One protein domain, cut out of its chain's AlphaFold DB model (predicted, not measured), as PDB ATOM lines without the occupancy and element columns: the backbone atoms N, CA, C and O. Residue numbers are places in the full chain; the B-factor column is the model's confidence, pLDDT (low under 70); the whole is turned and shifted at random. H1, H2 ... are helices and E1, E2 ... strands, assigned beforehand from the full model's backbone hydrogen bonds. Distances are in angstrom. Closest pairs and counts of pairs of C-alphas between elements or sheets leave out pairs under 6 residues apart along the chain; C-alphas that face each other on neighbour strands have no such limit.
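This is residues 323 to 470 of the 472 residues of the protein "Restriction endonuclease" of Gramella sp. KN1008 (UniProt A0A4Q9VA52). A long, twisted slab of five strands, E3 E4 E5 E7 E6, has three helices packed on it: H1 and the short H2 on one face near its two ends, and the long H3 running along E7. A two-stranded hairpin, E1 and E2, reaches away from the slab at one end of the longest axis, while the start of H3 lies at the opposite end. The printed part has 148 residues with three named helices and seven named strands, in the order E1 E2 E3 E4 H1 E5 H2 E6 E7 H3. The large sheet is mixed and the small one antiparallel, and the class is mixed, helices and strands. The whole is compact, with a radius of gyration of the C-alphas of 17.0 A, and its outline is elongated, 54 by 31 by 30 A.

E1, residues 333 to 338, and E2, residues 341 to 345, form an antiparallel hairpin, with N 335 and O 343 within hydrogen-bond range at 2.9 A. E3, residues 349 to 353, is apart from E2, though a tight link joins them. E3 is an edge strand of the large sheet and forms a hairpin with E4, residues 356 to 362, where N 351 and O 358 are 2.9 A apart. H1, residues 375 to 388, lies between E4 and E5, residues 393 to 404, in a strand-helix-strand unit, two parallel neighbour strands with a helix between them along the chain, and its crossover is right-handed. In E4 and E5, N 361 and O 398 are 3.0 A apart. H1 is on the sheet at a height of 7.6 A, over E5, and its line and that of E5 stand at 32 degrees on the local plane, only just slantwise to the strands. The closest C-alphas of H1 and E5 are those of Ala 385 and Val 394, 6.6 A apart; those of H1 and E2 are Tyr 384 and Leu 345, 6.9 A apart. H2, residues 405 to 413, is on the same face as H1 and stands up from the sheet, its line rising 63 degrees out of the local plane. The edge strand E6, residues 423 to 430, forms a hairpin with E7, residues 433 to 444, where N 428 and O 435 are 2.8 A apart. E7 is also the parallel neighbour of E5, with N 401 and O 440 2.8 A apart. H3, residues 450 to 468, is over E7 at a height of 8.0 A and runs along the strands, at 7 degrees to E7 on the local plane; their closest C-alphas, of Val 444 and Phe 457, are 6.2 A apart. The three helices are apart from one another, and in H1, H2 and H3 every O i to N i+4 pair is within hydrogen-bond range.

E1 begins at C-alpha 333, (11.722, 1.008, -37.522), and spans 15.6 A; E2 spans 13.1 A, E3 13.5 A and E4 20.0 A. H1 measures 20.2 A from first to last C-alpha. E5 runs 33.9 A from C-alpha 393 at (12.486, 16.784, -39.657). H2 spans 12.3 A, E6 21.1 A and E7 34.3 A. H3, 26.2 A long, ends at C-alpha 468, (0.030, 20.110, -27.602).

The two C-alphas farthest apart are those of Phe 339 and Asn 449, at 55.9 A. The printed part has no cut. The link from E4 to H1, residues 363 to 374, is long; the one from H2 to E6 is short, and the others are tight. The mean pLDDT of the printed part is 87.9, and residues 328 to 332 and residue 419 are under 70.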
ATOM      1  N   LEU A 323      -4.102  16.431 -34.266       87.62
ATOM      2  CA  LEU A 323      -2.805  15.946 -34.718       87.62
ATOM      3  C   LEU A 323      -2.939  14.584 -35.408       87.62
ATOM      4  O   LEU A 323      -3.640  13.683 -34.933       87.62
ATOM      5  N   ASN A 324      -2.211  14.406 -36.507       88.50
ATOM      6  CA  ASN A 324      -2.144  13.139 -37.223       88.50
ATOM      7  C   ASN A 324      -1.189  12.168 -36.507       88.50
ATOM      8  O   ASN A 324       0.007  12.108 -36.794       88.50
ATOM      9  N   VAL A 325      -1.724  11.435 -35.526       88.88
ATOM     10  CA  VAL A 325      -0.978  10.413 -34.778       88.88
ATOM     11  C   VAL A 325      -0.928   9.112 -35.575       88.88
ATOM     12  O   VAL A 325      -1.964   8.514 -35.863       88.88
ATOM     13  N   LEU A 326       0.280   8.638 -35.862       85.75
ATOM     14  CA  LEU A 326       0.510   7.409 -36.607       85.75
ATOM     15  C   LEU A 326       0.119   6.161 -35.809       85.75
ATOM     16  O   LEU A 326       0.232   6.077 -34.576       85.75
ATOM     17  N   ASP A 327      -0.323   5.138 -36.535       75.25
ATOM     18  CA  ASP A 327      -0.595   3.838 -35.946       75.25
ATOM     19  C   ASP A 327       0.699   3.077 -35.670       75.25
ATOM     20  O   ASP A 327       1.572   2.947 -36.531       75.25
ATOM     21  N   LYS A 328       0.775   2.502 -34.464       66.31
ATOM     22  CA  LYS A 328       1.926   1.748 -33.945       66.31
ATOM     23  C   LYS A 328       2.373   0.617 -34.886       66.31
ATOM     24  O   LYS A 328       3.551   0.279 -34.921       66.31
ATOM     25  N   THR A 329       1.451   0.055 -35.662       54.00
ATOM     26  CA  THR A 329       1.679  -1.069 -36.579       54.00
ATOM     27  C   THR A 329       2.194  -0.659 -37.960       54.00
ATOM     28  O   THR A 329       2.656  -1.521 -38.704       54.00
ATOM     29  N   SER A 330       2.122   0.628 -38.314       55.03
ATOM     30  CA  SER A 330       2.426   1.110 -39.669       55.03
ATOM     31  C   SER A 330       3.895   1.504 -39.878       55.03
ATOM     32  O   SER A 330       4.404   1.322 -40.978       55.03
ATOM     33  N   ASN A 331       4.599   1.944 -38.823       56.38
ATOM     34  CA  ASN A 331       5.961   2.498 -38.898       56.38
ATOM     35  C   ASN A 331       6.928   1.875 -37.868       56.38
ATOM     36  O   ASN A 331       7.522   2.565 -37.039       56.38
ATOM     37  N   THR A 332       7.115   0.552 -37.901       61.94
ATOM     38  CA  THR A 332       8.129  -0.097 -37.053       61.94
ATOM     39  C   THR A 332       9.515   0.012 -37.682       61.94
ATOM     40  O   THR A 332       9.913  -0.769 -38.553       61.94
ATOM     41  N   HIS A 333      10.297   0.986 -37.220       74.94
ATOM     42  CA  HIS A 333      11.722   1.008 -37.522       74.94
ATOM     43  C   HIS A 333      12.411  -0.164 -36.827       74.94
ATOM     44  O   HIS A 333      12.109  -0.495 -35.681       74.94
ATOM     45  N   LYS A 334      13.347  -0.808 -37.524       80.19
ATOM     46  CA  LYS A 334      14.059  -1.975 -37.002       80.19
ATOM     47  C   LYS A 334      15.553  -1.715 -36.971       80.19
ATOM     48  O   LYS A 334      16.153  -1.532 -38.028       80.19
ATOM     49  N   ILE A 335      16.151  -1.773 -35.786       79.94
ATOM     50  CA  ILE A 335      17.603  -1.665 -35.615       79.94
ATOM     51  C   ILE A 335      18.240  -3.048 -35.423       79.94
ATOM     52  O   ILE A 335      17.615  -3.935 -34.836       79.94
ATOM     53  N   PRO A 336      19.463  -3.288 -35.917       81.19
ATOM     54  CA  PRO A 336      20.149  -4.559 -35.707       81.19
ATOM     55  C   PRO A 336      20.444  -4.825 -34.221       81.19
ATOM     56  O   PRO A 336      20.917  -3.943 -33.513       81.19
ATOM     57  N   LYS A 337      20.226  -6.066 -33.765       82.44
ATOM     58  CA  LYS A 337      20.665  -6.587 -32.449       82.44
ATOM     59  C   LYS A 337      21.915  -7.479 -32.544       82.44
ATOM     60  O   LYS A 337      22.332  -8.061 -31.549       82.44
ATOM     61  N   GLY A 338      22.479  -7.627 -33.745       71.25
ATOM     62  CA  GLY A 338      23.471  -8.661 -34.054       71.25
ATOM     63  C   GLY A 338      22.832 -10.027 -34.346       71.25
ATOM     64  O   GLY A 338      21.643 -10.243 -34.105       71.25
ATOM     65  N   PHE A 339      23.614 -10.950 -34.918       79.38
ATOM     66  CA  PHE A 339      23.189 -12.323 -35.257       79.38
ATOM     67  C   PHE A 339      21.919 -12.411 -36.124       79.38
ATOM     68  O   PHE A 339      21.065 -13.268 -35.912       79.38
ATOM     69  N   GLY A 340      21.745 -11.473 -37.062       76.62
ATOM     70  CA  GLY A 340      20.561 -11.408 -37.930       76.62
ATOM     71  C   GLY A 340      19.254 -11.032 -37.215       76.62
ATOM     72  O   GLY A 340      18.214 -10.925 -37.864       76.62
ATOM     73  N   LYS A 341      19.282 -10.793 -35.898       77.06
ATOM     74  CA  LYS A 341      18.118 -10.357 -35.120       77.06
ATOM     75  C   LYS A 341      17.956  -8.843 -35.217       77.06
ATOM     76  O   LYS A 341      18.932  -8.096 -35.319       77.06
ATOM     77  N   LYS A 342      16.709  -8.382 -35.145       78.62
ATOM     78  CA  LYS A 342      16.357  -6.960 -35.150       78.62
ATOM     79  C   LYS A 342      15.563  -6.604 -33.895       78.62
ATOM     80  O   LYS A 342      14.791  -7.421 -33.401       78.62
ATOM     81  N   HIS A 343      15.777  -5.404 -33.370       76.94
ATOM     82  CA  HIS A 343      14.902  -4.774 -32.390       76.94
ATOM     83  C   HIS A 343      13.920  -3.880 -33.121       76.94
ATOM     84  O   HIS A 343      14.340  -3.098 -33.970       76.94
ATOM     85  N   GLU A 344      12.647  -3.963 -32.774       81.19
ATOM     86  CA  GLU A 344      11.672  -2.965 -33.196       81.19
ATOM     87  C   GLU A 344      11.785  -1.746 -32.277       81.19
ATOM     88  O   GLU A 344      11.845  -1.890 -31.057       81.19
ATOM     89  N   LEU A 345      11.885  -0.560 -32.876       81.25
ATOM     90  CA  LEU A 345      11.798   0.724 -32.196       81.25
ATOM     91  C   LEU A 345      10.382   1.241 -32.384       81.25
ATOM     92  O   LEU A 345       9.981   1.575 -33.502       81.25
ATOM     93  N   GLN A 346       9.638   1.298 -31.289       81.56
ATOM     94  CA  GLN A 346       8.244   1.702 -31.307       81.56
ATOM     95  C   GLN A 346       8.017   2.743 -30.209       81.56
ATOM     96  O   GLN A 346       7.813   2.374 -29.055       81.56
ATOM     97  N   PRO A 347       8.081   4.040 -30.555       87.38
ATOM     98  CA  PRO A 347       7.635   5.091 -29.654       87.38
ATOM     99  C   PRO A 347       6.138   4.947 -29.362       87.38
ATOM    100  O   PRO A 347       5.382   4.413 -30.185       87.38
ATOM    101  N   ASP A 348       5.693   5.469 -28.221       88.06
ATOM    102  CA  ASP A 348       4.277   5.406 -27.857       88.06
ATOM    103  C   ASP A 348       3.401   6.284 -28.742       88.06
ATOM    104  O   ASP A 348       2.318   5.871 -29.173       88.06
ATOM    105  N   ILE A 349       3.890   7.488 -29.036       91.31
ATOM    106  CA  ILE A 349       3.199   8.490 -29.833       91.31
ATOM    107  C   ILE A 349       4.167   9.022 -30.882       91.31
ATOM    108  O   ILE A 349       5.251   9.512 -30.571       91.31
ATOM    109  N   VAL A 350       3.742   8.947 -32.138       91.75
ATOM    110  CA  VAL A 350       4.430   9.559 -33.273       91.75
ATOM    111  C   VAL A 350       3.398  10.367 -34.030       91.75
ATOM    112  O   VAL A 350       2.368   9.826 -34.429       91.75
ATOM    113  N   ILE A 351       3.653  11.655 -34.199       92.56
ATOM    114  CA  ILE A 351       2.797  12.568 -34.951       92.56
ATOM    115  C   ILE A 351       3.534  12.948 -36.230       92.56
ATOM    116  O   ILE A 351       4.733  13.228 -36.178       92.56
ATOM    117  N   GLU A 352       2.826  12.961 -37.357       90.88
ATOM    118  CA  GLU A 352       3.388  13.321 -38.659       90.88
ATOM    119  C   GLU A 352       2.550  14.383 -39.374       90.88
ATOM    120  O   GLU A 352       1.372  14.167 -39.663       90.88
ATOM    121  N   GLU A 353       3.193  15.482 -39.764       89.75
ATOM    122  CA  GLU A 353       2.614  16.489 -40.655       89.75
ATOM    123  C   GLU A 353       3.652  16.942 -41.686       89.75
ATOM    124  O   GLU A 353       4.695  17.495 -41.343       89.75
ATOM    125  N   GLY A 354       3.405  16.691 -42.975       84.31
ATOM    126  CA  GLY A 354       4.268  17.192 -44.053       84.31
ATOM    127  C   GLY A 354       5.758  16.832 -43.911       84.31
ATOM    128  O   GLY A 354       6.611  17.683 -44.162       84.31
ATOM    129  N   ARG A 355       6.082  15.594 -43.494       86.94
ATOM    130  CA  ARG A 355       7.444  15.101 -43.162       86.94
ATOM    131  C   ARG A 355       8.121  15.776 -41.961       86.94
ATOM    132  O   ARG A 355       9.339  15.650 -41.782       86.94
ATOM    133  N   LYS A 356       7.358  16.487 -41.138       92.44
ATOM    134  CA  LYS A 356       7.756  16.843 -39.781       92.44
ATOM    135  C   LYS A 356       7.231  15.794 -38.812       92.44
ATOM    136  O   LYS A 356       6.102  15.331 -38.959       92.44
ATOM    137  N   PHE A 357       8.043  15.462 -37.821       92.69
ATOM    138  CA  PHE A 357       7.731  14.464 -36.812       92.69
ATOM    139  C   PHE A 357       7.793  15.063 -35.415       92.69
ATOM    140  O   PHE A 357       8.710  15.827 -35.104       92.69
ATOM    141  N   ALA A 358       6.858  14.647 -34.568       94.19
ATOM    142  CA  ALA A 358       6.960  14.806 -33.127       94.19
ATOM    143  C   ALA A 358       6.810  13.452 -32.438       94.19
ATOM    144  O   ALA A 358       5.947  12.653 -32.810       94.19
ATOM    145  N   ILE A 359       7.686  13.169 -31.475       93.88
ATOM    146  CA  ILE A 359       7.853  11.822 -30.921       93.88
ATOM    147  C   ILE A 359       7.771  11.887 -29.404       93.88
ATOM    148  O   ILE A 359       8.561  12.570 -28.765       93.88
ATOM    149  N   PHE A 360       6.843  11.147 -28.814       94.69
ATOM    150  CA  PHE A 360       6.639  11.156 -27.373       94.69
ATOM    151  C   PHE A 360       6.543   9.746 -26.817       94.69
ATOM    152  O   PHE A 360       5.944   8.856 -27.422       94.69
ATOM    153  N   ASP A 361       7.114   9.574 -25.632       93.56
ATOM    154  CA  ASP A 361       6.999   8.353 -24.847       93.56
ATOM    155  C   ASP A 361       6.158   8.622 -23.592       93.56
ATOM    156  O   ASP A 361       6.322   9.648 -22.917       93.56
ATOM    157  N   VAL A 362       5.207   7.741 -23.286       93.50
ATOM    158  CA  VAL A 362       4.274   7.957 -22.179       93.50
ATOM    159  C   VAL A 362       4.747   7.173 -20.968       93.50
ATOM    160  O   VAL A 362       4.889   5.956 -20.978       93.50
ATOM    161  N   LYS A 363       4.952   7.874 -19.855       92.25
ATOM    162  CA  LYS A 363       5.510   7.288 -18.639       92.25
ATOM    163  C   LYS A 363       4.491   7.336 -17.509       92.25
ATOM    164  O   LYS A 363       4.311   8.355 -16.843       92.25
ATOM    165  N   TYR A 364       3.876   6.197 -17.204       91.06
ATOM    166  CA  TYR A 364       2.992   6.056 -16.041       91.06
ATOM    167  C   TYR A 364       3.784   5.829 -14.737       91.06
ATOM    168  O   TYR A 364       3.654   4.822 -14.054       91.06
ATOM    169  N   LYS A 365       4.632   6.789 -14.364       88.88
ATOM    170  CA  LYS A 365       5.409   6.774 -13.111       88.88
ATOM    171  C   LYS A 365       5.475   8.171 -12.510       88.88
ATOM    172  O   LYS A 365       4.949   9.115 -13.087       88.88
ATOM    173  N   ASN A 366       6.011   8.301 -11.302       87.75
ATOM    174  CA  ASN A 366       6.235   9.631 -10.743       87.75
ATOM    175  C   ASN A 366       7.420  10.275 -11.463       87.75
ATOM    176  O   ASN A 366       8.472   9.649 -11.574       87.75
ATOM    177  N   PHE A 367       7.251  11.515 -11.915       91.00
ATOM    178  CA  PHE A 367       8.380  12.331 -12.342       91.00
ATOM    179  C   PHE A 367       9.211  12.755 -11.126       91.00
ATOM    180  O   PHE A 367       8.647  13.110 -10.075       91.00
ATOM    181  N   ASP A 368      10.530  12.676 -11.280       90.50
ATOM    182  CA  ASP A 368      11.511  13.130 -10.304       90.50
ATOM    183  C   ASP A 368      11.876  14.580 -10.628       90.50
ATOM    184  O   ASP A 368      12.549  14.863 -11.612       90.50
ATOM    185  N   PHE A 369      11.392  15.510  -9.811       89.00
ATOM    186  CA  PHE A 369      11.619  16.941 -10.013       89.00
ATOM    187  C   PHE A 369      13.031  17.388  -9.614       89.00
ATOM    188  O   PHE A 369      13.417  18.504  -9.938       89.00
ATOM    189  N   TYR A 370      13.792  16.540  -8.917       88.38
ATOM    190  CA  TYR A 370      15.156  16.843  -8.495       88.38
ATOM    191  C   TYR A 370      16.187  16.298  -9.491       88.38
ATOM    192  O   TYR A 370      17.133  16.994  -9.844       88.38
ATOM    193  N   HIS A 371      15.989  15.066  -9.971       88.94
ATOM    194  CA  HIS A 371      16.905  14.410 -10.913       88.94
ATOM    195  C   HIS A 371      16.436  14.420 -12.376       88.94
ATOM    196  O   HIS A 371      17.217  14.080 -13.263       88.94
ATOM    197  N   GLY A 372      15.187  14.803 -12.646       90.62
ATOM    198  CA  GLY A 372      14.622  14.847 -13.991       90.62
ATOM    199  C   GLY A 372      14.283  13.468 -14.568       90.62
ATOM    200  O   GLY A 372      13.930  12.519 -13.862       90.62
ATOM    201  N   VAL A 373      14.345  13.363 -15.897       90.88
ATOM    202  CA  VAL A 373      14.067  12.118 -16.630       90.88
ATOM    203  C   VAL A 373      15.197  11.106 -16.407       90.88
ATOM    204  O   VAL A 373      16.375  11.460 -16.429       90.88
ATOM    205  N   LYS A 374      14.856   9.819 -16.238       89.81
ATOM    206  CA  LYS A 374      15.868   8.766 -16.075       89.81
ATOM    207  C   LYS A 374      16.721   8.619 -17.334       89.81
ATOM    208  O   LYS A 374      16.227   8.703 -18.457       89.81
ATOM    209  N   ARG A 375      17.999   8.299 -17.135       90.38
ATOM    210  CA  ARG A 375      18.983   8.115 -18.208       90.38
ATOM    211  C   ARG A 375      18.529   7.109 -19.268       90.38
ATOM    212  O   ARG A 375      18.729   7.346 -20.455       90.38
ATOM    213  N   GLU A 376      17.920   6.003 -18.856       89.44
ATOM    214  CA  GLU A 376      17.462   4.950 -19.767       89.44
ATOM    215  C   GLU A 376      16.331   5.449 -20.674       89.44
ATOM    216  O   GLU A 376      16.340   5.184 -21.875       89.44
ATOM    217  N   ASP A 377      15.400   6.230 -20.116       90.81
ATOM    218  CA  ASP A 377      14.314   6.845 -20.882       90.81
ATOM    219  C   ASP A 377      14.870   7.891 -21.866       90.81
ATOM    220  O   ASP A 377      14.444   7.950 -23.019       90.81
ATOM    221  N   LEU A 378      15.863   8.686 -21.443       91.75
ATOM    222  CA  LEU A 378      16.541   9.650 -22.315       91.75
ATOM    223  C   LEU A 378      17.228   8.951 -23.498       91.75
ATOM    224  O   LEU A 378      17.080   9.363 -24.644       91.75
ATOM    225  N   PHE A 379      17.941   7.850 -23.266       91.44
ATOM    226  CA  PHE A 379      18.556   7.092 -24.360       91.44
ATOM    227  C   PHE A 379      17.529   6.508 -25.330       91.44
ATOM    228  O   PHE A 379      17.763   6.501 -26.544       91.44
ATOM    229  N   GLN A 380      16.381   6.072 -24.816       90.06
ATOM    230  CA  GLN A 380      15.274   5.597 -25.634       90.06
ATOM    231  C   GLN A 380      14.748   6.713 -26.554       90.06
ATOM    232  O   GLN A 380      14.713   6.524 -27.773       90.06
ATOM    233  N   ILE A 381      14.435   7.896 -26.011       91.88
ATOM    234  CA  ILE A 381      13.902   9.007 -26.815       91.88
ATOM    235  C   ILE A 381      14.930   9.546 -27.821       91.88
ATOM    236  O   ILE A 381      14.576   9.842 -28.962       91.88
ATOM    237  N   HIS A 382      16.217   9.587 -27.451       91.69
ATOM    238  CA  HIS A 382      17.307   9.933 -28.370       91.69
ATOM    239  C   HIS A 382      17.396   8.957 -29.546       91.69
ATOM    240  O   HIS A 382      17.567   9.380 -30.689       91.69
ATOM    241  N   THR A 383      17.261   7.656 -29.278       90.81
ATOM    242  CA  THR A 383      17.292   6.616 -30.316       90.81
ATOM    243  C   THR A 383      16.106   6.762 -31.264       90.81
ATOM    244  O   THR A 383      16.274   6.681 -32.482       90.81
ATOM    245  N   TYR A 384      14.915   7.028 -30.724       91.06
ATOM    246  CA  TYR A 384      13.722   7.277 -31.526       91.06
ATOM    247  C   TYR A 384      13.885   8.514 -32.408       91.06
ATOM    248  O   TYR A 384      13.787   8.405 -33.629       91.06
ATOM    249  N   ALA A 385      14.206   9.668 -31.821       91.38
ATOM    250  CA  ALA A 385      14.402  10.905 -32.569       91.38
ATOM    251  C   ALA A 385      15.486  10.755 -33.649       91.38
ATOM    252  O   ALA A 385      15.252  11.099 -34.805       91.38
ATOM    253  N   GLY A 386      16.630  10.151 -33.312       90.25
ATOM    254  CA  GLY A 386      17.706   9.867 -34.264       90.25
ATOM    255  C   GLY A 386      17.260   9.012 -35.452       90.25
ATOM    256  O   GLY A 386      17.634   9.288 -36.590       90.25
ATOM    257  N   GLN A 387      16.418   8.006 -35.215       88.56
ATOM    258  CA  GLN A 387      15.914   7.145 -36.281       88.56
ATOM    259  C   GLN A 387      14.946   7.880 -37.218       88.56
ATOM    260  O   GLN A 387      15.040   7.717 -38.436       88.56
ATOM    261  N   TYR A 388      14.050   8.700 -36.667       89.31
ATOM    262  CA  TYR A 388      13.073   9.474 -37.441       89.31
ATOM    263  C   TYR A 388      13.694  10.670 -38.177       89.31
ATOM    264  O   TYR A 388      13.183  11.063 -39.227       89.31
ATOM    265  N   LEU A 389      14.839  11.189 -37.716       89.12
ATOM    266  CA  LEU A 389      15.626  12.183 -38.460       89.12
ATOM    267  C   LEU A 389      16.082  11.676 -39.841       89.12
ATOM    268  O   LEU A 389      16.307  12.479 -40.742       89.12
ATOM    269  N   ASN A 390      16.173  10.355 -40.038       86.88
ATOM    270  CA  ASN A 390      16.463   9.772 -41.353       86.88
ATOM    271  C   ASN A 390      15.265   9.831 -42.318       86.88
ATOM    272  O   ASN A 390      15.450   9.708 -43.526       86.88
ATOM    273  N   ALA A 391      14.040   9.982 -41.801       86.19
ATOM    274  CA  ALA A 391      12.809  10.031 -42.591       86.19
ATOM    275  C   ALA A 391      12.317  11.468 -42.845       86.19
ATOM    276  O   ALA A 391      11.651  11.725 -43.850       86.19
ATOM    277  N   GLY A 392      12.647  12.417 -41.964       88.19
ATOM    278  CA  GLY A 392      12.257  13.821 -42.093       88.19
ATOM    279  C   GLY A 392      12.731  14.687 -40.926       88.19
ATOM    280  O   GLY A 392      13.677  14.342 -40.222       88.19
ATOM    281  N   LYS A 393      12.096  15.847 -40.723       91.94
ATOM    282  CA  LYS A 393      12.486  16.784 -39.657       91.94
ATOM    283  C   LYS A 393      11.788  16.407 -38.354       91.94
ATOM    284  O   LYS A 393      10.575  16.538 -38.265       91.94
ATOM    285  N   VAL A 394      12.533  16.034 -37.321       93.19
ATOM    286  CA  VAL A 394      11.972  15.953 -35.964       93.19
ATOM    287  C   VAL A 394      11.919  17.371 -35.390       93.19
ATOM    288  O   VAL A 394      12.949  18.036 -35.320       93.19
ATOM    289  N   VAL A 395      10.717  17.858 -35.077       93.88
ATOM    290  CA  VAL A 395      10.480  19.218 -34.556       93.88
ATOM    291  C   VAL A 395      10.487  19.209 -33.038       93.88
ATOM    292  O   VAL A 395      11.191  20.009 -32.431       93.88
ATOM    293  N   SER A 396       9.765  18.263 -32.444       94.50
ATOM    294  CA  SER A 396       9.659  18.130 -31.000       94.50
ATOM    295  C   SER A 396       9.766  16.677 -30.553       94.50
ATOM    296  O   SER A 396       9.507  15.734 -31.307       94.50
ATOM    297  N   THR A 397      10.200  16.485 -29.315       95.12
ATOM    298  CA  THR A 397      10.319  15.171 -28.698       95.12
ATOM    299  C   THR A 397      10.148  15.255 -27.187       95.12
ATOM    300  O   THR A 397      10.283  16.328 -26.603       95.12
ATOM    301  N   GLY A 398       9.876  14.136 -26.522       95.69
ATOM    302  CA  GLY A 398       9.958  14.072 -25.066       95.69
ATOM    303  C   GLY A 398       8.987  13.095 -24.429       95.69
ATOM    304  O   GLY A 398       8.805  11.979 -24.916       95.69
ATOM    305  N   PHE A 399       8.390  13.498 -23.309       96.44
ATOM    306  CA  PHE A 399       7.668  12.582 -22.430       96.44
ATOM    307  C   PHE A 399       6.337  13.135 -21.940       96.44
ATOM    308  O   PHE A 399       6.177  14.341 -21.767       96.44
ATOM    309  N   VAL A 400       5.407  12.230 -21.627       96.62
ATOM    310  CA  VAL A 400       4.140  12.564 -20.963       96.62
ATOM    311  C   VAL A 400       4.010  11.780 -19.659       96.62
ATOM    312  O   VAL A 400       4.049  10.551 -19.664       96.62
ATOM    313  N   TYR A 401       3.809  12.482 -18.543       95.94
ATOM    314  CA  TYR A 401       3.638  11.901 -17.208       95.94
ATOM    315  C   TYR A 401       2.274  12.267 -16.608       95.94
ATOM    316  O   TYR A 401       1.761  13.359 -16.847       95.94
ATOM    317  N   PRO A 402       1.672  11.413 -15.765       95.50
ATOM    318  CA  PRO A 402       0.555  11.821 -14.928       95.50
ATOM    319  C   PRO A 402       1.063  12.535 -13.665       95.50
ATOM    320  O   PRO A 402       2.055  12.124 -13.054       95.50
ATOM    321  N   ILE A 403       0.341  13.554 -13.204       94.25
ATOM    322  CA  ILE A 403       0.610  14.241 -11.935       94.25
ATOM    323  C   ILE A 403      -0.692  14.472 -11.176       94.25
ATOM    324  O   ILE A 403      -1.724  14.731 -11.783       94.25
ATOM    325  N   SER A 404      -0.679  14.368  -9.847       93.31
ATOM    326  CA  SER A 404      -1.871  14.720  -9.070       93.31
ATOM    327  C   SER A 404      -1.989  16.235  -8.919       93.31
ATOM    328  O   SER A 404      -0.973  16.931  -8.880       93.31
ATOM    329  N   GLN A 405      -3.215  16.748  -8.807       92.56
ATOM    330  CA  GLN A 405      -3.478  18.186  -8.690       92.56
ATOM    331  C   GLN A 405      -2.704  18.827  -7.530       92.56
ATOM    332  O   GLN A 405      -2.096  19.876  -7.710       92.56
ATOM    333  N   ASN A 406      -2.649  18.175  -6.366       91.06
ATOM    334  CA  ASN A 406      -1.910  18.698  -5.215       91.06
ATOM    335  C   ASN A 406      -0.403  18.773  -5.480       91.06
ATOM    336  O   ASN A 406       0.239  19.763  -5.130       91.06
ATOM    337  N   LYS A 407       0.163  17.749  -6.135       90.75
ATOM    338  CA  LYS A 407       1.581  17.748  -6.512       90.75
ATOM    339  C   LYS A 407       1.859  18.840  -7.549       90.75
ATOM    340  O   LYS A 407       2.814  19.586  -7.380       90.75
ATOM    341  N   TYR A 408       1.003  18.982  -8.561       92.06
ATOM    342  CA  TYR A 408       1.104  20.051  -9.556       92.06
ATOM    343  C   TYR A 408       1.071  21.442  -8.916       92.06
ATOM    344  O   TYR A 408       1.994  22.220  -9.130       92.06
ATOM    345  N   ASN A 409       0.077  21.722  -8.068       91.44
ATOM    346  CA  ASN A 409      -0.060  23.012  -7.388       91.44
ATOM    347  C   ASN A 409       1.171  23.331  -6.527       91.44
ATOM    348  O   ASN A 409       1.667  24.454  -6.551       91.44
ATOM    349  N   ARG A 410       1.698  22.337  -5.801       91.00
ATOM    350  CA  ARG A 410       2.920  22.493  -5.005       91.00
ATOM    351  C   ARG A 410       4.106  22.927  -5.870       91.00
ATOM    352  O   ARG A 410       4.729  23.933  -5.560       91.00
ATOM    353  N   TYR A 411       4.402  22.195  -6.942       90.50
ATOM    354  CA  TYR A 411       5.536  22.533  -7.807       90.50
ATOM    355  C   TYR A 411       5.301  23.835  -8.581       90.50
ATOM    356  O   TYR A 411       6.236  24.602  -8.785       90.50
ATOM    357  N   CYS A 412       4.053  24.153  -8.933       88.62
ATOM    358  CA  CYS A 412       3.706  25.453  -9.500       88.62
ATOM    359  C   CYS A 412       4.092  26.594  -8.544       88.62
ATOM    360  O   CYS A 412       4.740  27.546  -8.966       88.62
ATOM    361  N   ASN A 413       3.780  26.462  -7.250       88.50
ATOM    362  CA  ASN A 413       4.157  27.446  -6.228       88.50
ATOM    363  C   ASN A 413       5.674  27.511  -5.985       88.50
ATOM    364  O   ASN A 413       6.197  28.564  -5.638       88.50
ATOM    365  N   GLU A 414       6.383  26.396  -6.172       89.00
ATOM    366  CA  GLU A 414       7.848  26.331  -6.105       89.00
ATOM    367  C   GLU A 414       8.528  26.889  -7.383       89.00
ATOM    368  O   GLU A 414       9.751  26.853  -7.488       89.00
ATOM    369  N   GLY A 415       7.766  27.421  -8.352       85.81
ATOM    370  CA  GLY A 415       8.292  28.097  -9.550       85.81
ATOM    371  C   GLY A 415       8.739  27.162 -10.675       85.81
ATOM    372  O   GLY A 415       9.356  27.596 -11.644       85.81
ATOM    373  N   TYR A 416       8.421  25.875 -10.563       84.75
ATOM    374  CA  TYR A 416       8.809  24.861 -11.535       84.75
ATOM    375  C   TYR A 416       8.006  24.941 -12.840       84.75
ATOM    376  O   TYR A 416       8.515  24.596 -13.899       84.75
ATOM    377  N   PHE A 417       6.755  25.390 -12.788       83.62
ATOM    378  CA  PHE A 417       5.917  25.549 -13.975       83.62
ATOM    379  C   PHE A 417       5.730  27.026 -14.291       83.62
ATOM    380  O   PHE A 417       5.555  27.843 -13.387       83.62
ATOM    381  N   LYS A 418       5.693  27.368 -15.583       77.50
ATOM    382  CA  LYS A 418       5.139  28.662 -15.997       77.50
ATOM    383  C   LYS A 418       3.643  28.671 -15.673       77.50
ATOM    384  O   LYS A 418       2.978  27.641 -15.802       77.50
ATOM    385  N   GLU A 419       3.119  29.819 -15.253       68.62
ATOM    386  CA  GLU A 419       1.718  29.950 -14.844       68.62
ATOM    387  C   GLU A 419       0.773  29.417 -15.936       68.62
ATOM    388  O   GLU A 419       0.866  29.796 -17.105       68.62
ATOM    389  N   GLY A 420      -0.089  28.465 -15.563       71.25
ATOM    390  CA  GLY A 420      -1.050  27.829 -16.470       71.25
ATOM    391  C   GLY A 420      -0.478  26.802 -17.458       71.25
ATOM    392  O   GLY A 420      -1.245  26.252 -18.245       71.25
ATOM    393  N   LYS A 421       0.829  26.499 -17.426       84.12
ATOM    394  CA  LYS A 421       1.490  25.588 -18.377       84.12
ATOM    395  C   LYS A 421       1.997  24.318 -17.692       84.12
ATOM    396  O   LYS A 421       3.039  24.351 -17.037       84.12
ATOM    397  N   PRO A 422       1.304  23.175 -17.834       87.69
ATOM    398  CA  PRO A 422       1.686  21.931 -17.172       87.69
ATOM    399  C   PRO A 422       2.772  21.174 -17.943       87.69
ATOM    400  O   PRO A 422       2.615  19.994 -18.256       87.69
ATOM    401  N   TYR A 423       3.868  21.850 -18.288       91.81
ATOM    402  CA  TYR A 423       5.021  21.230 -18.936       91.81
ATOM    403  C   TYR A 423       6.324  21.978 -18.668       91.81
ATOM    404  O   TYR A 423       6.323  23.177 -18.388       91.81
ATOM    405  N   TYR A 424       7.429  21.251 -18.828       89.19
ATOM    406  CA  TYR A 424       8.753  21.826 -19.051       89.19
ATOM    407  C   TYR A 424       9.086  21.815 -20.531       89.19
ATOM    408  O   TYR A 424       8.670  20.907 -21.254       89.19
ATOM    409  N   HIS A 425       9.844  22.820 -20.950       91.06
ATOM    410  CA  HIS A 425      10.355  22.965 -22.302       91.06
ATOM    411  C   HIS A 425      11.829  23.350 -22.231       91.06
ATOM    412  O   HIS A 425      12.185  24.301 -21.533       91.06
ATOM    413  N   GLU A 426      12.649  22.595 -22.947       91.38
ATOM    414  CA  GLU A 426      14.072  22.836 -23.162       91.38
ATOM    415  C   GLU A 426      14.415  22.526 -24.627       91.38
ATOM    416  O   GLU A 426      13.576  22.030 -25.378       91.38
ATOM    417  N   GLU A 427      15.650  22.793 -25.046       91.75
ATOM    418  CA  GLU A 427      16.141  22.393 -26.367       91.75
ATOM    419  C   GLU A 427      17.108  21.216 -26.253       91.75
ATOM    420  O   GLU A 427      18.036  21.217 -25.442       91.75
ATOM    421  N   LEU A 428      16.919  20.226 -27.121       90.00
ATOM    422  CA  LEU A 428      17.801  19.081 -27.266       90.00
ATOM    423  C   LEU A 428      18.547  19.155 -28.597       90.00
ATOM    424  O   LEU A 428      17.939  19.362 -29.645       90.00
ATOM    425  N   SER A 429      19.859  18.915 -28.579       88.75
ATOM    426  CA  SER A 429      20.656  18.832 -29.805       88.75
ATOM    427  C   SER A 429      20.921  17.377 -30.198       88.75
ATOM    428  O   SER A 429      21.565  16.630 -29.458       88.75
ATOM    429  N   ILE A 430      20.437  16.962 -31.373       87.69
ATOM    430  CA  ILE A 430      20.706  15.643 -31.966       87.69
ATOM    431  C   ILE A 430      21.195  15.843 -33.400       87.69
ATOM    432  O   ILE A 430      20.481  16.390 -34.235       87.69
ATOM    433  N   GLY A 431      22.413  15.386 -33.708       79.69
ATOM    434  CA  GLY A 431      22.944  15.409 -35.078       79.69
ATOM    435  C   GLY A 431      22.981  16.809 -35.707       79.69
ATOM    436  O   GLY A 431      22.592  16.970 -36.862       79.69
ATOM    437  N   ASN A 432      23.405  17.824 -34.943       83.75
ATOM    438  CA  ASN A 432      23.411  19.247 -35.327       83.75
ATOM    439  C   ASN A 432      22.019  19.835 -35.634       83.75
ATOM    440  O   ASN A 432      21.904  20.840 -36.339       83.75
ATOM    441  N   LYS A 433      20.948  19.212 -35.134       86.69
ATOM    442  CA  LYS A 433      19.587  19.753 -35.153       86.69
ATOM    443  C   LYS A 433      19.163  20.079 -33.729       86.69
ATOM    444  O   LYS A 433      19.297  19.227 -32.855       86.69
ATOM    445  N   ASN A 434      18.622  21.276 -33.528       91.88
ATOM    446  CA  ASN A 434      17.906  21.613 -32.304       91.88
ATOM    447  C   ASN A 434      16.466  21.119 -32.439       91.88
ATOM    448  O   ASN A 434      15.823  21.339 -33.470       91.88
ATOM    449  N   ILE A 435      16.009  20.407 -31.418       94.19
ATOM    450  CA  ILE A 435      14.698  19.775 -31.321       94.19
ATOM    451  C   ILE A 435      14.088  20.244 -30.006       94.19
ATOM    452  O   ILE A 435      14.751  20.176 -28.968       94.19
ATOM    453  N   ASP A 436      12.835  20.688 -30.034       95.31
ATOM    454  CA  ASP A 436      12.133  21.077 -28.815       95.31
ATOM    455  C   ASP A 436      11.900  19.850 -27.929       95.31
ATOM    456  O   ASP A 436      11.310  18.856 -28.354       95.31
ATOM    457  N   PHE A 437      12.367  19.910 -26.688       95.19
ATOM    458  CA  PHE A 437      12.212  18.852 -25.705       95.19
ATOM    459  C   PHE A 437      11.135  19.225 -24.692       95.19
ATOM    460  O   PHE A 437      11.281  20.200 -23.955       95.19
ATOM    461  N   TYR A 438      10.067  18.431 -24.627       95.00
ATOM    462  CA  TYR A 438       8.962  18.668 -23.702       95.00
ATOM    463  C   TYR A 438       8.797  17.549 -22.678       95.00
ATOM    464  O   TYR A 438       8.793  16.361 -23.003       95.00
ATOM    465  N   VAL A 439       8.543  17.942 -21.432       95.25
ATOM    466  CA  VAL A 439       8.027  17.044 -20.395       95.25
ATOM    467  C   VAL A 439       6.639  17.521 -20.008       95.25
ATOM    468  O   VAL A 439       6.483  18.479 -19.255       95.25
ATOM    469  N   PHE A 440       5.635  16.848 -20.551       95.56
ATOM    470  CA  PHE A 440       4.223  17.159 -20.396       95.56
ATOM    471  C   PHE A 440       3.609  16.464 -19.180       95.56
ATOM    472  O   PHE A 440       3.905  15.298 -18.907       95.56
ATOM    473  N   PHE A 441       2.686  17.147 -18.497       95.38
ATOM    474  CA  PHE A 441       1.960  16.594 -17.359       95.38
ATOM    475  C   PHE A 441       0.447  16.583 -17.571       95.38
ATOM    476  O   PHE A 441      -0.192  17.619 -17.741       95.38
ATOM    477  N   VAL A 442      -0.144  15.395 -17.467       95.44
ATOM    478  CA  VAL A 442      -1.596  15.223 -17.364       95.44
ATOM    479  C   VAL A 442      -1.996  15.390 -15.901       95.44
ATOM    480  O   VAL A 442      -1.684  14.538 -15.064       95.44
ATOM    481  N   ILE A 443      -2.685  16.489 -15.588       95.25
ATOM    482  CA  ILE A 443      -3.096  16.809 -14.217       95.25
ATOM    483  C   ILE A 443      -4.372  16.048 -13.845       95.25
ATOM    484  O   ILE A 443      -5.443  16.289 -14.403       95.25
ATOM    485  N   VAL A 444      -4.268  15.181 -12.840       95.62
ATOM    486  CA  VAL A 444      -5.368  14.371 -12.313       95.62
ATOM    487  C   VAL A 444      -5.948  15.014 -11.041       95.62
ATOM    488  O   VAL A 444      -5.226  15.116 -10.042       95.62
ATOM    489  N   PRO A 445      -7.233  15.427 -11.036       95.06
ATOM    490  CA  PRO A 445      -7.896  15.987  -9.856       95.06
ATOM    491  C   PRO A 445      -7.946  15.011  -8.675       95.06
ATOM    492  O   PRO A 445      -8.028  13.800  -8.861       95.06
ATOM    493  N   GLU A 446      -7.979  15.527  -7.448       90.31
ATOM    494  CA  GLU A 446      -8.136  14.717  -6.227       90.31
ATOM    495  C   GLU A 446      -9.571  14.814  -5.667       90.31
ATOM    496  O   GLU A 446      -9.788  15.007  -4.476       90.31
ATOM    497  N   GLU A 447     -10.570  14.669  -6.546       90.38
ATOM    498  CA  GLU A 447     -11.994  14.784  -6.201       90.38
ATOM    499  C   GLU A 447     -12.685  13.435  -5.968       90.38
ATOM    500  O   GLU A 447     -12.606  12.506  -6.783       90.38
ATOM    501  N   LYS A 448     -13.440  13.341  -4.865       87.06
ATOM    502  CA  LYS A 448     -14.202  12.128  -4.513       87.06
ATOM    503  C   LYS A 448     -15.501  12.007  -5.306       87.06
ATOM    504  O   LYS A 448     -15.881  10.896  -5.682       87.06
ATOM    505  N   ASN A 449     -16.185  13.124  -5.560       89.00
ATOM    506  CA  ASN A 449     -17.405  13.124  -6.361       89.00
ATOM    507  C   ASN A 449     -17.053  12.937  -7.842       89.00
ATOM    508  O   ASN A 449     -16.283  13.714  -8.400       89.00
ATOM    509  N   PHE A 450     -17.626  11.916  -8.482       85.19
ATOM    510  CA  PHE A 450     -17.276  11.574  -9.860       85.19
ATOM    511  C   PHE A 450     -17.669  12.656 -10.880       85.19
ATOM    512  O   PHE A 450     -16.900  12.893 -11.805       85.19
ATOM    513  N   LYS A 451     -18.804  13.352 -10.710       84.56
ATOM    514  CA  LYS A 451     -19.228  14.414 -11.643       84.56
ATOM    515  C   LYS A 451     -18.279  15.605 -11.594       84.56
ATOM    516  O   LYS A 451     -17.814  16.074 -12.630       84.56
ATOM    517  N   THR A 452     -17.945  16.051 -10.385       90.19
ATOM    518  CA  THR A 452     -16.975  17.133 -10.186       90.19
ATOM    519  C   THR A 452     -15.601  16.728 -10.712       90.19
ATOM    520  O   THR A 452     -14.996  17.475 -11.477       90.19
ATOM    521  N   PHE A 453     -15.147  15.510 -10.387       92.25
ATOM    522  CA  PHE A 453     -13.906  14.946 -10.920       92.25
ATOM    523  C   PHE A 453     -13.888  14.972 -12.452       92.25
ATOM    524  O   PHE A 453     -12.914  15.424 -13.043       92.25
ATOM    525  N   GLN A 454     -14.962  14.515 -13.099       88.81
ATOM    526  CA  GLN A 454     -15.067  14.458 -14.555       88.81
ATOM    527  C   GLN A 454     -14.992  15.852 -15.180       88.81
ATOM    528  O   GLN A 454     -14.251  16.035 -16.144       88.81
ATOM    529  N   SER A 455     -15.725  16.823 -14.629       91.31
ATOM    530  CA  SER A 455     -15.710  18.205 -15.114       91.31
ATOM    531  C   SER A 455     -14.311  18.814 -15.019       91.31
ATOM    532  O   SER A 455     -13.807  19.353 -16.003       91.31
ATOM    533  N   LEU A 456     -13.658  18.689 -13.859       93.62
ATOM    534  CA  LEU A 456     -12.308  19.214 -13.646       93.62
ATOM    535  C   LEU A 456     -11.282  18.510 -14.529       93.62
ATOM    536  O   LEU A 456     -10.457  19.162 -15.162       93.62
ATOM    537  N   PHE A 457     -11.343  17.181 -14.612       94.38
ATOM    538  CA  PHE A 457     -10.375  16.432 -15.399       94.38
ATOM    539  C   PHE A 457     -10.551  16.705 -16.894       94.38
ATOM    540  O   PHE A 457      -9.568  16.879 -17.605       94.38
ATOM    541  N   SER A 458     -11.793  16.848 -17.367       91.50
ATOM    542  CA  SER A 458     -12.078  17.279 -18.737       91.50
ATOM    543  C   SER A 458     -11.530  18.676 -19.030       91.50
ATOM    544  O   SER A 458     -10.949  18.875 -20.093       91.50
ATOM    545  N   ALA A 459     -11.671  19.627 -18.104       91.69
ATOM    546  CA  ALA A 459     -11.106  20.968 -18.256       91.69
ATOM    547  C   ALA A 459      -9.567  20.933 -18.316       91.69
ATOM    548  O   ALA A 459      -8.975  21.521 -19.221       91.69
ATOM    549  N   ASN A 460      -8.922  20.164 -17.429       92.31
ATOM    550  CA  ASN A 460      -7.470  19.951 -17.452       92.31
ATOM    551  C   ASN A 460      -7.009  19.335 -18.783       92.31
ATOM    552  O   ASN A 460      -6.020  19.777 -19.363       92.31
ATOM    553  N   ASN A 461      -7.747  18.351 -19.302       91.88
ATOM    554  CA  ASN A 461      -7.441  17.704 -20.579       91.88
ATOM    555  C   ASN A 461      -7.614  18.656 -21.771       91.88
ATOM    556  O   ASN A 461      -6.834  18.592 -22.716       91.88
ATOM    557  N   GLN A 462      -8.597  19.556 -21.737       89.94
ATOM    558  CA  GLN A 462      -8.758  20.591 -22.764       89.94
ATOM    559  C   GLN A 462      -7.616  21.611 -22.728       89.94
ATOM    560  O   GLN A 462      -7.124  22.008 -23.782       89.94
ATOM    561  N   ALA A 463      -7.171  22.024 -21.537       88.69
ATOM    562  CA  ALA A 463      -6.003  22.892 -21.394       88.69
ATOM    563  C   ALA A 463      -4.736  22.206 -21.931       88.69
ATOM    564  O   ALA A 463      -4.007  22.791 -22.725       88.69
ATOM    565  N   PHE A 464      -4.539  20.931 -21.586       90.38
ATOM    566  CA  PHE A 464      -3.462  20.104 -22.124       90.38
ATOM    567  C   PHE A 464      -3.493  20.027 -23.657       90.38
ATOM    568  O   PHE A 464      -2.474  20.242 -24.306       90.38
ATOM    569  N   GLN A 465      -4.672  19.775 -24.241       89.56
ATOM    570  CA  GLN A 465      -4.861  19.696 -25.693       89.56
ATOM    571  C   GLN A 465      -4.456  20.987 -26.409       89.56
ATOM    572  O   GLN A 465      -3.819  20.921 -27.455       89.56
ATOM    573  N   LYS A 466      -4.777  22.154 -25.839       87.75
ATOM    574  CA  LYS A 466      -4.399  23.452 -26.419       87.75
ATOM    575  C   LYS A 466      -2.885  23.641 -26.504       87.75
ATOM    576  O   LYS A 466      -2.411  24.208 -27.482       87.75
ATOM    577  N   GLU A 467      -2.136  23.165 -25.511       88.06
ATOM    578  CA  GLU A 467      -0.675  23.281 -25.517       88.06
ATOM    579  C   GLU A 467      -0.035  22.327 -26.535       88.06
ATOM    580  O   GLU A 467       0.871  22.731 -27.261       88.06
ATOM    581  N   ILE A 468      -0.535  21.090 -26.656       88.69
ATOM    582  CA  ILE A 468       0.030  20.110 -27.602       88.69
ATOM    583  C   ILE A 468      -0.309  20.406 -29.072       88.69
ATOM    584  O   ILE A 468       0.392  19.923 -29.957       88.69
ATOM    585  N   CYS A 469      -1.344  21.201 -29.373       82.25
ATOM    586  CA  CYS A 469      -1.662  21.591 -30.754       82.25
ATOM    587  C   CYS A 469      -0.504  22.314 -31.460       82.25
ATOM    588  O   CYS A 469      -0.427  22.268 -32.680       82.25
ATOM    589  N   ASN A 470       0.389  22.965 -30.711       77.69
ATOM    590  CA  ASN A 470       1.470  23.789 -31.262       77.69
ATOM    591  C   ASN A 470       2.807  23.028 -31.402       77.69
ATOM    592  O   ASN A 470       3.864  23.652 -31.422       77.69
TER     593      ASN A 470